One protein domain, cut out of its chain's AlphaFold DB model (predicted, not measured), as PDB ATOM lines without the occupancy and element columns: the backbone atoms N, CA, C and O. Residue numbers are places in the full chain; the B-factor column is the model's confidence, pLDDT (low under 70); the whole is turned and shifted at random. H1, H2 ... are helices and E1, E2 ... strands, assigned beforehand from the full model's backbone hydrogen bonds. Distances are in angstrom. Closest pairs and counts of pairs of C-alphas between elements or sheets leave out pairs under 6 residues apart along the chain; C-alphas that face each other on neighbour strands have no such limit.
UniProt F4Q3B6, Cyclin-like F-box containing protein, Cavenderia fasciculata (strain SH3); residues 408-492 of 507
ATOM      1  N   VAL A 408      20.589  22.580  13.632       62.91
ATOM      2  CA  VAL A 408      20.951  21.323  14.300       62.91
ATOM      3  C   VAL A 408      19.702  20.472  14.527       62.91
ATOM      4  O   VAL A 408      18.830  20.849  15.296       62.91
ATOM      5  N   TYR A 409      19.621  19.294  13.897       67.94
ATOM      6  CA  TYR A 409      18.635  18.276  14.293       67.94
ATOM      7  C   TYR A 409      19.010  17.671  15.649       67.94
ATOM      8  O   TYR A 409      20.073  17.044  15.756       67.94
ATOM      9  N   GLU A 410      18.153  17.835  16.649       68.25
ATOM     10  CA  GLU A 410      18.373  17.442  18.042       68.25
ATOM     11  C   GLU A 410      17.127  16.754  18.623       68.25
ATOM     12  O   GLU A 410      16.011  16.973  18.155       68.25
ATOM     13  N   SER A 411      17.311  15.890  19.627       76.00
ATOM     14  CA  SER A 411      16.218  15.172  20.292       76.00
ATOM     15  C   SER A 411      16.092  15.625  21.744       76.00
ATOM     16  O   SER A 411      16.913  15.275  22.594       76.00
ATOM     17  N   CYS A 412      15.067  16.426  22.023       76.62
ATOM     18  CA  CYS A 412      14.839  17.092  23.302       76.62
ATOM     19  C   CYS A 412      13.476  16.692  23.889       76.62
ATOM     20  O   CYS A 412      12.633  16.110  23.210       76.62
ATOM     21  N   LYS A 413      13.241  16.961  25.178       84.50
ATOM     22  CA  LYS A 413      11.928  16.703  25.795       84.50
ATOM     23  C   LYS A 413      10.943  17.815  25.446       84.50
ATOM     24  O   LYS A 413      11.343  18.972  25.391       84.50
ATOM     25  N   LEU A 414       9.646  17.515  25.355       84.44
ATOM     26  CA  LEU A 414       8.612  18.558  25.228       84.44
ATOM     27  C   LEU A 414       8.639  19.563  26.400       84.44
ATOM     28  O   LEU A 414       8.397  20.752  26.203       84.44
ATOM     29  N   SER A 415       9.041  19.135  27.602       82.06
ATOM     30  CA  SER A 415       9.323  20.019  28.746       82.06
ATOM     31  C   SER A 415      10.445  21.034  28.491       82.06
ATOM     32  O   SER A 415      10.476  22.076  29.138       82.06
ATOM     33  N   SER A 416      11.366  20.720  27.578       76.44
ATOM     34  CA  SER A 416      12.464  21.578  27.111       76.44
ATOM     35  C   SER A 416      12.096  22.388  25.864       76.44
ATOM     36  O   SER A 416      12.919  23.150  25.383       76.44
ATOM     37  N   VAL A 417      10.876  22.233  25.337       76.69
ATOM     38  CA  VAL A 417      10.316  23.108  24.296       76.69
ATOM     39  C   VAL A 417       9.382  24.132  24.939       76.69
ATOM     40  O   VAL A 417       9.543  25.339  24.783       76.69
ATOM     41  N   PHE A 418       8.442  23.652  25.755       79.31
ATOM     42  CA  PHE A 418       7.394  24.471  26.366       79.31
ATOM     43  C   PHE A 418       7.700  24.963  27.788       79.31
ATOM     44  O   PHE A 418       6.842  25.575  28.427       79.31
ATOM     45  N   GLY A 419       8.883  24.659  28.324       66.75
ATOM     46  CA  GLY A 419       9.225  24.917  29.722       66.75
ATOM     47  C   GLY A 419       9.197  26.396  30.122       66.75
ATOM     48  O   GLY A 419       9.097  27.303  29.294       66.75
ATOM     49  N   LYS A 420       9.379  26.655  31.425       60.12
ATOM     50  CA  LYS A 420       9.486  28.019  31.985       60.12
ATOM     51  C   LYS A 420      10.555  28.875  31.280       60.12
ATOM     52  O   LYS A 420      10.375  30.084  31.175       60.12
ATOM     53  N   TYR A 421      11.616  28.230  30.794       51.75
ATOM     54  CA  TYR A 421      12.732  28.817  30.044       51.75
ATOM     55  C   TYR A 421      12.734  28.420  28.553       51.75
ATOM     56  O   TYR A 421      13.678  28.735  27.847       51.75
ATOM     57  N   GLY A 422      11.682  27.725  28.093       56.66
ATOM     58  CA  GLY A 422      11.514  27.236  26.723       56.66
ATOM     59  C   GLY A 422      12.585  26.273  26.221       56.66
ATOM     60  O   GLY A 422      13.311  25.668  27.011       56.66
ATOM     61  N   MET A 423      12.665  26.188  24.889       57.09
ATOM     62  CA  MET A 423      13.957  26.053  24.206       57.09
ATOM     63  C   MET A 423      14.801  27.255  24.653       57.09
ATOM     64  O   MET A 423      14.256  28.357  24.725       57.09
ATOM     65  N   ASN A 424      16.065  27.042  25.023       47.25
ATOM     66  CA  ASN A 424      16.835  28.004  25.824       47.25
ATOM     67  C   ASN A 424      16.943  29.369  25.121       47.25
ATOM     68  O   ASN A 424      16.849  29.420  23.899       47.25
ATOM     69  N   ASP A 425      17.192  30.444  25.885       41.31
ATOM     70  CA  ASP A 425      17.187  31.884  25.517       41.31
ATOM     71  C   ASP A 425      18.068  32.316  24.302       41.31
ATOM     72  O   ASP A 425      18.920  33.198  24.390       41.31
ATOM     73  N   GLY A 426      17.888  31.693  23.142       45.53
ATOM     74  CA  GLY A 426      18.752  31.781  21.965       45.53
ATOM     75  C   GLY A 426      18.427  30.730  20.896       45.53
ATOM     76  O   GLY A 426      18.475  31.058  19.716       45.53
ATOM     77  N   ASP A 427      17.981  29.532  21.294       48.12
ATOM     78  CA  ASP A 427      17.661  28.381  20.422       48.12
ATOM     79  C   ASP A 427      16.524  28.654  19.407       48.12
ATOM     80  O   ASP A 427      16.321  27.890  18.463       48.12
ATOM     81  N   CYS A 428      15.771  29.744  19.601       49.72
ATOM     82  CA  CYS A 428      14.691  30.207  18.720       49.72
ATOM     83  C   CYS A 428      14.718  31.726  18.440       49.72
ATOM     84  O   CYS A 428      13.755  32.258  17.892       49.72
ATOM     85  N   LEU A 429      15.771  32.461  18.828       50.44
ATOM     86  CA  LEU A 429      15.752  33.936  18.864       50.44
ATOM     87  C   LEU A 429      16.482  34.597  17.683       50.44
ATOM     88  O   LEU A 429      17.427  35.362  17.872       50.44
ATOM     89  N   ILE A 430      16.010  34.326  16.461       48.25
ATOM     90  CA  ILE A 430      16.359  35.129  15.272       48.25
ATOM     91  C   ILE A 430      15.118  35.422  14.423       48.25
ATOM     92  O   ILE A 430      14.933  36.568  14.021       48.25
ATOM     93  N   ASP A 431      14.268  34.424  14.160       50.72
ATOM     94  CA  ASP A 431      13.073  34.641  13.343       50.72
ATOM     95  C   ASP A 431      11.890  35.128  14.197       50.72
ATOM     96  O   ASP A 431      11.246  34.376  14.936       50.72
ATOM     97  N   THR A 432      11.658  36.441  14.133       52.22
ATOM     98  CA  THR A 432      10.527  37.127  14.775       52.22
ATOM     99  C   THR A 432       9.239  37.054  13.953       52.22
ATOM    100  O   THR A 432       8.203  37.532  14.413       52.22
ATOM    101  N   ASP A 433       9.307  36.525  12.728       59.28
ATOM    102  CA  ASP A 433       8.174  36.430  11.815       59.28
ATOM    103  C   ASP A 433       7.422  35.107  12.033       59.28
ATOM    104  O   ASP A 433       7.947  34.013  11.808       59.28
ATOM    105  N   GLU A 434       6.167  35.212  12.467       66.62
ATOM    106  CA  GLU A 434       5.270  34.071  12.679       66.62
ATOM    107  C   GLU A 434       4.866  33.360  11.377       66.62
ATOM    108  O   GLU A 434       4.399  32.223  11.421       66.62
ATOM    109  N   THR A 435       5.084  34.001  10.223       64.00
ATOM    110  CA  THR A 435       4.871  33.431   8.886       64.00
ATOM    111  C   THR A 435       6.124  32.766   8.306       64.00
ATOM    112  O   THR A 435       6.053  32.152   7.239       64.00
ATOM    113  N   SER A 436       7.271  32.841   8.995       61.12
ATOM    114  CA  SER A 436       8.514  32.219   8.525       61.12
ATOM    115  C   SER A 436       8.398  30.693   8.464       61.12
ATOM    116  O   SER A 436       7.931  30.037   9.398       61.12
ATOM    117  N   SER A 437       8.894  30.095   7.376       61.41
ATOM    118  CA  SER A 437       8.804  28.647   7.144       61.41
ATOM    119  C   SER A 437       9.453  27.815   8.260       61.41
ATOM    120  O   SER A 437       9.001  26.702   8.525       61.41
ATOM    121  N   TYR A 438      10.468  28.350   8.955       67.69
ATOM    122  CA  TYR A 438      11.054  27.713  10.141       67.69
ATOM    123  C   TYR A 438      10.053  27.630  11.299       67.69
ATOM    124  O   TYR A 438       9.841  26.547  11.840       67.69
ATOM    125  N   ILE A 439       9.415  28.748  11.660       71.38
ATOM    126  CA  ILE A 439       8.449  28.797  12.763       71.38
ATOM    127  C   ILE A 439       7.213  27.955  12.443       71.38
ATOM    128  O   ILE A 439       6.796  27.164  13.289       71.38
ATOM    129  N   VAL A 440       6.685  28.049  11.219       76.38
ATOM    130  CA  VAL A 440       5.561  27.220  10.757       76.38
ATOM    131  C   VAL A 440       5.917  25.730  10.834       76.38
ATOM    132  O   VAL A 440       5.237  24.980  11.530       76.38
ATOM    133  N   THR A 441       7.035  25.296  10.237       75.62
ATOM    134  CA  THR A 441       7.409  23.867  10.241       75.62
ATOM    135  C   THR A 441       7.755  23.354  11.643       75.62
ATOM    136  O   THR A 441       7.490  22.192  11.952       75.62
ATOM    137  N   LEU A 442       8.312  24.193  12.525       80.50
ATOM    138  CA  LEU A 442       8.550  23.844  13.929       80.50
ATOM    139  C   LEU A 442       7.225  23.624  14.675       80.50
ATOM    140  O   LEU A 442       7.073  22.606  15.352       80.50
ATOM    141  N   ILE A 443       6.255  24.529  14.509       86.38
ATOM    142  CA  ILE A 443       4.905  24.407  15.079       86.38
ATOM    143  C   ILE A 443       4.218  23.143  14.563       86.38
ATOM    144  O   ILE A 443       3.769  22.339  15.379       86.38
ATOM    145  N   ASP A 444       4.215  22.911  13.250       86.50
ATOM    146  CA  ASP A 444       3.588  21.739  12.630       86.50
ATOM    147  C   ASP A 444       4.258  20.427  13.068       86.50
ATOM    148  O   ASP A 444       3.574  19.443  13.351       86.50
ATOM    149  N   THR A 445       5.588  20.410  13.214       86.94
ATOM    150  CA  THR A 445       6.331  19.240  13.717       86.94
ATOM    151  C   THR A 445       5.924  18.890  15.149       86.94
ATOM    152  O   THR A 445       5.723  17.715  15.468       86.94
ATOM    153  N   ILE A 446       5.779  19.894  16.023       90.00
ATOM    154  CA  ILE A 446       5.384  19.681  17.421       90.00
ATOM    155  C   ILE A 446       3.888  19.343  17.522       90.00
ATOM    156  O   ILE A 446       3.524  18.441  18.279       90.00
ATOM    157  N   GLN A 447       3.028  20.000  16.740       92.81
ATOM    158  CA  GLN A 447       1.594  19.713  16.690       92.81
ATOM    159  C   GLN A 447       1.347  18.280  16.210       92.81
ATOM    160  O   GLN A 447       0.732  17.502  16.930       92.81
ATOM    161  N   HIS A 448       1.930  17.876  15.077       92.50
ATOM    162  CA  HIS A 448       1.787  16.518  14.552       92.50
ATOM    163  C   HIS A 448       2.307  15.452  15.532       92.50
ATOM    164  O   HIS A 448       1.747  14.356  15.624       92.50
ATOM    165  N   PHE A 449       3.355  15.756  16.309       93.00
ATOM    166  CA  PHE A 449       3.813  14.876  17.385       93.00
ATOM    167  C   PHE A 449       2.763  14.723  18.498       93.00
ATOM    168  O   PHE A 449       2.539  13.607  18.967       93.00
ATOM    169  N   LEU A 450       2.108  15.811  18.913       92.62
ATOM    170  CA  LEU A 450       1.054  15.810  19.935       92.62
ATOM    171  C   LEU A 450      -0.233  15.133  19.435       92.62
ATOM    172  O   LEU A 450      -0.794  14.297  20.143       92.62
ATOM    173  N   ASP A 451      -0.642  15.384  18.191       91.19
ATOM    174  CA  ASP A 451      -1.790  14.735  17.544       91.19
ATOM    175  C   ASP A 451      -1.581  13.212  17.477       91.19
ATOM    176  O   ASP A 451      -2.439  12.422  17.874       91.19
ATOM    177  N   LYS A 452      -0.376  12.779  17.080       92.44
ATOM    178  CA  LYS A 452       0.053  11.369  17.071       92.44
ATOM    179  C   LYS A 452       0.147  10.746  18.473       92.44
ATOM    180  O   LYS A 452       0.226   9.522  18.599       92.44
ATOM    181  N   LYS A 453       0.141  11.564  19.527       90.50
ATOM    182  CA  LYS A 453       0.049  11.155  20.938       90.50
ATOM    183  C   LYS A 453      -1.359  11.330  21.524       90.50
ATOM    184  O   LYS A 453      -1.520  11.102  22.717       90.50
ATOM    185  N   GLN A 454      -2.354  11.662  20.693       89.56
ATOM    186  CA  GLN A 454      -3.771  11.799  21.059       89.56
ATOM    187  C   GLN A 454      -4.009  12.836  22.174       89.56
ATOM    188  O   GLN A 454      -4.835  12.646  23.064       89.56
ATOM    189  N   VAL A 455      -3.267  13.948  22.135       87.31
ATOM    190  CA  VAL A 455      -3.358  15.027  23.131       87.31
ATOM    191  C   VAL A 455      -4.490  15.992  22.761       87.31
ATOM    192  O   VAL A 455      -4.267  17.057  22.185       87.31
ATOM    193  N   GLU A 456      -5.727  15.590  23.057       84.06
ATOM    194  CA  GLU A 456      -6.934  16.338  22.685       84.06
ATOM    195  C   GLU A 456      -6.937  17.795  23.181       84.06
ATOM    196  O   GLU A 456      -6.537  18.109  24.304       84.06
ATOM    197  N   GLY A 457      -7.416  18.706  22.328       82.62
ATOM    198  CA  GLY A 457      -7.565  20.129  22.650       82.62
ATOM    199  C   GLY A 457      -6.254  20.911  22.810       82.62
ATOM    200  O   GLY A 457      -6.305  22.106  23.102       82.62
ATOM    201  N   CYS A 458      -5.091  20.281  22.618       89.00
ATOM    202  CA  CYS A 458      -3.802  20.956  22.664       89.00
ATOM    203  C   CYS A 458      -3.454  21.596  21.314       89.00
ATOM    204  O   CYS A 458      -3.416  20.907  20.294       89.00
ATOM    205  N   LYS A 459      -3.131  22.897  21.310       92.12
ATOM    206  CA  LYS A 459      -2.652  23.601  20.110       92.12
ATOM    207  C   LYS A 459      -1.323  24.313  20.349       92.12
ATOM    208  O   LYS A 459      -1.222  25.141  21.248       92.12
ATOM    209  N   VAL A 460      -0.333  24.038  19.504       89.38
ATOM    210  CA  VAL A 460       0.952  24.748  19.452       89.38
ATOM    211  C   VAL A 460       0.769  26.106  18.764       89.38
ATOM    212  O   VAL A 460       0.054  26.212  17.766       89.38
ATOM    213  N   VAL A 461       1.380  27.162  19.308       85.12
ATOM    214  CA  VAL A 461       1.246  28.541  18.808       85.12
ATOM    215  C   VAL A 461       2.558  29.320  18.914       85.12
ATOM    216  O   VAL A 461       3.329  29.126  19.855       85.12
ATOM    217  N   TYR A 462       2.778  30.247  17.977       80.56
ATOM    218  CA  TYR A 462       3.778  31.305  18.131       80.56
ATOM    219  C   TYR A 462       3.257  32.397  19.079       80.56
ATOM    220  O   TYR A 462       2.052  32.599  19.229       80.56
ATOM    221  N   THR A 463       4.154  33.101  19.765       75.56
ATOM    222  CA  THR A 463       3.823  34.175  20.708       75.56
ATOM    223  C   THR A 463       4.885  35.269  20.632       75.56
ATOM    224  O   THR A 463       5.814  35.330  21.441       75.56
ATOM    225  N   SER A 464       4.711  36.171  19.663       62.81
ATOM    226  CA  SER A 464       5.579  37.331  19.392       62.81
ATOM    227  C   SER A 464       5.788  38.261  20.599       62.81
ATOM    228  O   SER A 464       6.779  38.983  20.667       62.81
ATOM    229  N   GLN A 465       4.898  38.209  21.594       63.28
ATOM    230  CA  GLN A 465       4.985  38.990  22.833       63.28
ATOM    231  C   GLN A 465       6.057  38.500  23.829       63.28
ATOM    232  O   GLN A 465       6.327  39.206  24.800       63.28
ATOM    233  N   THR A 466       6.669  37.318  23.644       58.91
ATOM    234  CA  THR A 466       7.675  36.795  24.592       58.91
ATOM    235  C   THR A 466       9.021  36.486  23.937       58.91
ATOM    236  O   THR A 466       9.236  35.384  23.436       58.91
ATOM    237  N   SER A 467       9.965  37.424  24.067       51.50
ATOM    238  CA  SER A 467      11.350  37.419  23.545       51.50
ATOM    239  C   SER A 467      12.299  36.343  24.107       51.50
ATOM    240  O   SER A 467      13.511  36.485  23.997       51.50
ATOM    241  N   HIS A 468      11.760  35.310  24.753       52.03
ATOM    242  CA  HIS A 468      12.498  34.312  25.544       52.03
ATOM    243  C   HIS A 468      11.997  32.879  25.320       52.03
ATOM    244  O   HIS A 468      12.751  31.924  25.436       52.03
ATOM    245  N   ASN A 469      10.727  32.712  24.946       59.81
ATOM    246  CA  ASN A 469      10.219  31.465  24.384       59.81
ATOM    247  C   ASN A 469       8.958  31.785  23.569       59.81
ATOM    248  O   ASN A 469       7.880  31.886  24.156       59.81
ATOM    249  N   PRO A 470       9.051  31.982  22.247       67.00
ATOM    250  CA  PRO A 470       7.876  32.272  21.440       67.00
ATOM    251  C   PRO A 470       7.042  31.021  21.122       67.00
ATOM    252  O   PRO A 470       5.906  31.174  20.693       67.00
ATOM    253  N   ILE A 471       7.543  29.797  21.343       78.75
ATOM    254  CA  ILE A 471       6.807  28.555  21.057       78.75
ATOM    255  C   ILE A 471       6.045  28.103  22.307       78.75
ATOM    256  O   ILE A 471       6.616  27.643  23.300       78.75
ATOM    257  N   ARG A 472       4.720  28.242  22.266       81.62
ATOM    258  CA  ARG A 472       3.808  27.910  23.370       81.62
ATOM    259  C   ARG A 472       2.817  26.830  22.956       81.62
ATOM    260  O   ARG A 472       2.722  26.459  21.789       81.62
ATOM    261  N   TYR A 473       2.046  26.364  23.931       86.94
ATOM    262  CA  TYR A 473       0.842  25.578  23.700       86.94
ATOM    263  C   TYR A 473      -0.345  26.182  24.456       86.94
ATOM    264  O   TYR A 473      -0.176  26.825  25.494       86.94
ATOM    265  N   THR A 474      -1.547  25.943  23.946       87.69
ATOM    266  CA  THR A 474      -2.814  26.077  24.673       87.69
ATOM    267  C   THR A 474      -3.407  24.685  24.918       87.69
ATOM    268  O   THR A 474      -2.973  23.710  24.308       87.69
ATOM    269  N   GLY A 475      -4.376  24.574  25.831       86.12
ATOM    270  CA  GLY A 475      -4.930  23.284  26.264       86.12
ATOM    271  C   GLY A 475      -4.140  22.640  27.410       86.12
ATOM    272  O   GLY A 475      -3.265  23.265  28.015       86.12
ATOM    273  N   HIS A 476      -4.475  21.394  27.752       86.81
ATOM    274  CA  HIS A 476      -3.829  20.655  28.840       86.81
ATOM    275  C   HIS A 476      -2.839  19.620  28.294       86.81
ATOM    276  O   HIS A 476      -3.227  18.709  27.571       86.81
ATOM    277  N   ILE A 477      -1.573  19.722  28.703       87.44
ATOM    278  CA  ILE A 477      -0.558  18.683  28.490       87.44
ATOM    279  C   ILE A 477      -0.157  18.129  29.861       87.44
ATOM    280  O   ILE A 477       0.192  18.894  30.764       87.44
ATOM    281  N   THR A 478      -0.191  16.805  30.020       89.19
ATOM    282  CA  THR A 478       0.199  16.139  31.272       89.19
ATOM    283  C   THR A 478       1.726  16.074  31.435       89.19
ATOM    284  O   THR A 478       2.490  16.274  30.485       89.19
ATOM    285  N   LYS A 479       2.211  15.763  32.645       89.06
ATOM    286  CA  LYS A 479       3.660  15.654  32.918       89.06
ATOM    287  C   LYS A 479       4.310  14.503  32.148       89.06
ATOM    288  O   LYS A 479       5.468  14.606  31.752       89.06
ATOM    289  N   GLU A 480       3.558  13.438  31.917       91.19
ATOM    290  CA  GLU A 480       3.968  12.242  31.188       91.19
ATOM    291  C   GLU A 480       4.222  12.602  29.722       91.19
ATOM    292  O   GLU A 480       5.293  12.298  29.199       91.19
ATOM    293  N   ILE A 481       3.306  13.352  29.095       90.31
ATOM    294  CA  ILE A 481       3.474  13.851  27.723       90.31
ATOM    295  C   ILE A 481       4.643  14.843  27.647       90.31
ATOM    296  O   ILE A 481       5.500  14.700  26.778       90.31
ATOM    297  N   LEU A 482       4.751  15.795  28.585       88.00
ATOM    298  CA  LEU A 482       5.892  16.725  28.644       88.00
ATOM    299  C   LEU A 482       7.247  16.007  28.816       88.00
ATOM    300  O   LEU A 482       8.278  16.548  28.417       88.00
ATOM    301  N   SER A 483       7.272  14.797  29.382       88.94
ATOM    302  CA  SER A 483       8.500  14.007  29.534       88.94
ATOM    303  C   SER A 483       8.976  13.322  28.242       88.94
ATOM    304  O   SER A 483      10.141  12.915  28.179       88.94
ATOM    305  N   LEU A 484       8.107  13.205  27.227       90.44
ATOM    306  CA  LEU A 484       8.411  12.558  25.950       90.44
ATOM    307  C   LEU A 484       9.468  13.336  25.163       90.44
ATOM    308  O   LEU A 484       9.479  14.569  25.162       90.44
ATOM    309  N   GLN A 485      10.319  12.600  24.445       87.50
ATOM    310  CA  GLN A 485      11.263  13.176  23.492       87.50
ATOM    311  C   GLN A 485      10.611  13.410  22.128       87.50
ATOM    312  O   GLN A 485       9.951  12.520  21.588       87.50
ATOM    313  N   ILE A 486      10.865  14.588  21.566       84.31
ATOM    314  CA  ILE A 486      10.613  14.957  20.176       84.31
ATOM    315  C   ILE A 486      11.961  15.260  19.509       84.31
ATOM    316  O   ILE A 486      12.873  15.782  20.147       84.31
ATOM    317  N   SER A 487      12.096  14.930  18.225       80.50
ATOM    318  CA  SER A 487      13.291  15.259  17.446       80.50
ATOM    319  C   SER A 487      12.972  16.381  16.466       80.50
ATOM    320  O   SER A 487      12.212  16.175  15.518       80.50
ATOM    321  N   ILE A 488      13.539  17.559  16.719       74.38
ATOM    322  CA  ILE A 488      13.290  18.808  15.993       74.38
ATOM    323  C   ILE A 488      14.592  19.359  15.415       74.38
ATOM    324  O   ILE A 488      15.684  19.106  15.923       74.38
ATOM    325  N   TRP A 489      14.484  20.136  14.344       70.19
ATOM    326  CA  TRP A 489      15.583  20.975  13.876       70.19
ATOM    327  C   TRP A 489      15.542  22.298  14.640       70.19
ATOM    328  O   TRP A 489      14.521  22.979  14.631       70.19
ATOM    329  N   ILE A 490      16.646  22.652  15.289       65.31
ATOM    330  CA  ILE A 490      16.799  23.886  16.060       65.31
ATOM    331  C   ILE A 490      17.646  24.867  15.251       65.31
ATOM    332  O   ILE A 490      18.734  24.511  14.784       65.31
ATOM    333  N   TYR A 491      17.158  26.096  15.077       59.62
ATOM    334  CA  TYR A 491      17.882  27.157  14.385       59.62
ATOM    335  C   TYR A 491      18.786  27.926  15.360       59.62
ATOM    336  O   TYR A 491      18.333  28.736  16.161       59.62
ATOM    337  N   ASN A 492      20.092  27.704  15.227       57.97
ATOM    338  CA  ASN A 492      21.176  28.418  15.896       57.97
ATOM    339  C   ASN A 492      21.265  28.271  17.436       57.97
ATOM    340  O   ASN A 492      21.349  29.254  18.171       57.97
TER     341      ASN A 492
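Overview. This is residues 408 to 492 of the 507 residues of the protein "Cyclin-like F-box containing protein" of Cavenderia fasciculata (strain SH3) (UniProt F4Q3B6). Helix H1 bridges two small antiparallel strand pairs, packing on E4 of the pair E1 and E4 and on E2 of the hairpin E2 and E3. Short H2 sits near the end of E1. The printed part has 85 residues, with two named helices and four named strands in the order E1, H1, E2, E3, H2, E4; the class is mixed, with 41 residues, under half, in named elements. It is compact, with a radius of gyration of the C-alphas of 11.8 A and spans of 31 by 22 by 22 A.

Along the chain. E1, residues 408 to 413, 15.3 A long, begins at C-alpha 408 (20.951, 21.323, 14.300). H1, residues 437 to 451, is 20.3 A long. E2, residues 459 to 462, spans 10.2 A, E3, residues 471 to 474, 10.6 A, and H2, residues 479 to 483, 6.1 A. E4, residues 485 to 491, 18.0 A, ends at C-alpha 491 (17.882, 27.157, 14.385).

Arrangement. N 410 of E1 and O 488 of E4 are 2.9 A apart, within hydrogen-bond range. The closest C-alphas of H1 and E4, Leu 442 and Ile 488, are 7.2 A apart; those of H1 and E2, Gln 447 and Val 460, 5.8 A. In hairpin E2 and E3, N 461 and O 472 are within range at 2.9 A. Every O i to N i+4 pair in H1 and H2 is within range.

Size, cuts and confidence. The C-alphas farthest apart, Ile 430 and Gln 454, are 31.4 A apart. The printed part has no cut. The link E1 to H1, 23 residues, is long. Mean pLDDT of the printed part is 74.3; residues 408 to 410, 419 to 438, 464 to 470 and 490 to 492 are under 70.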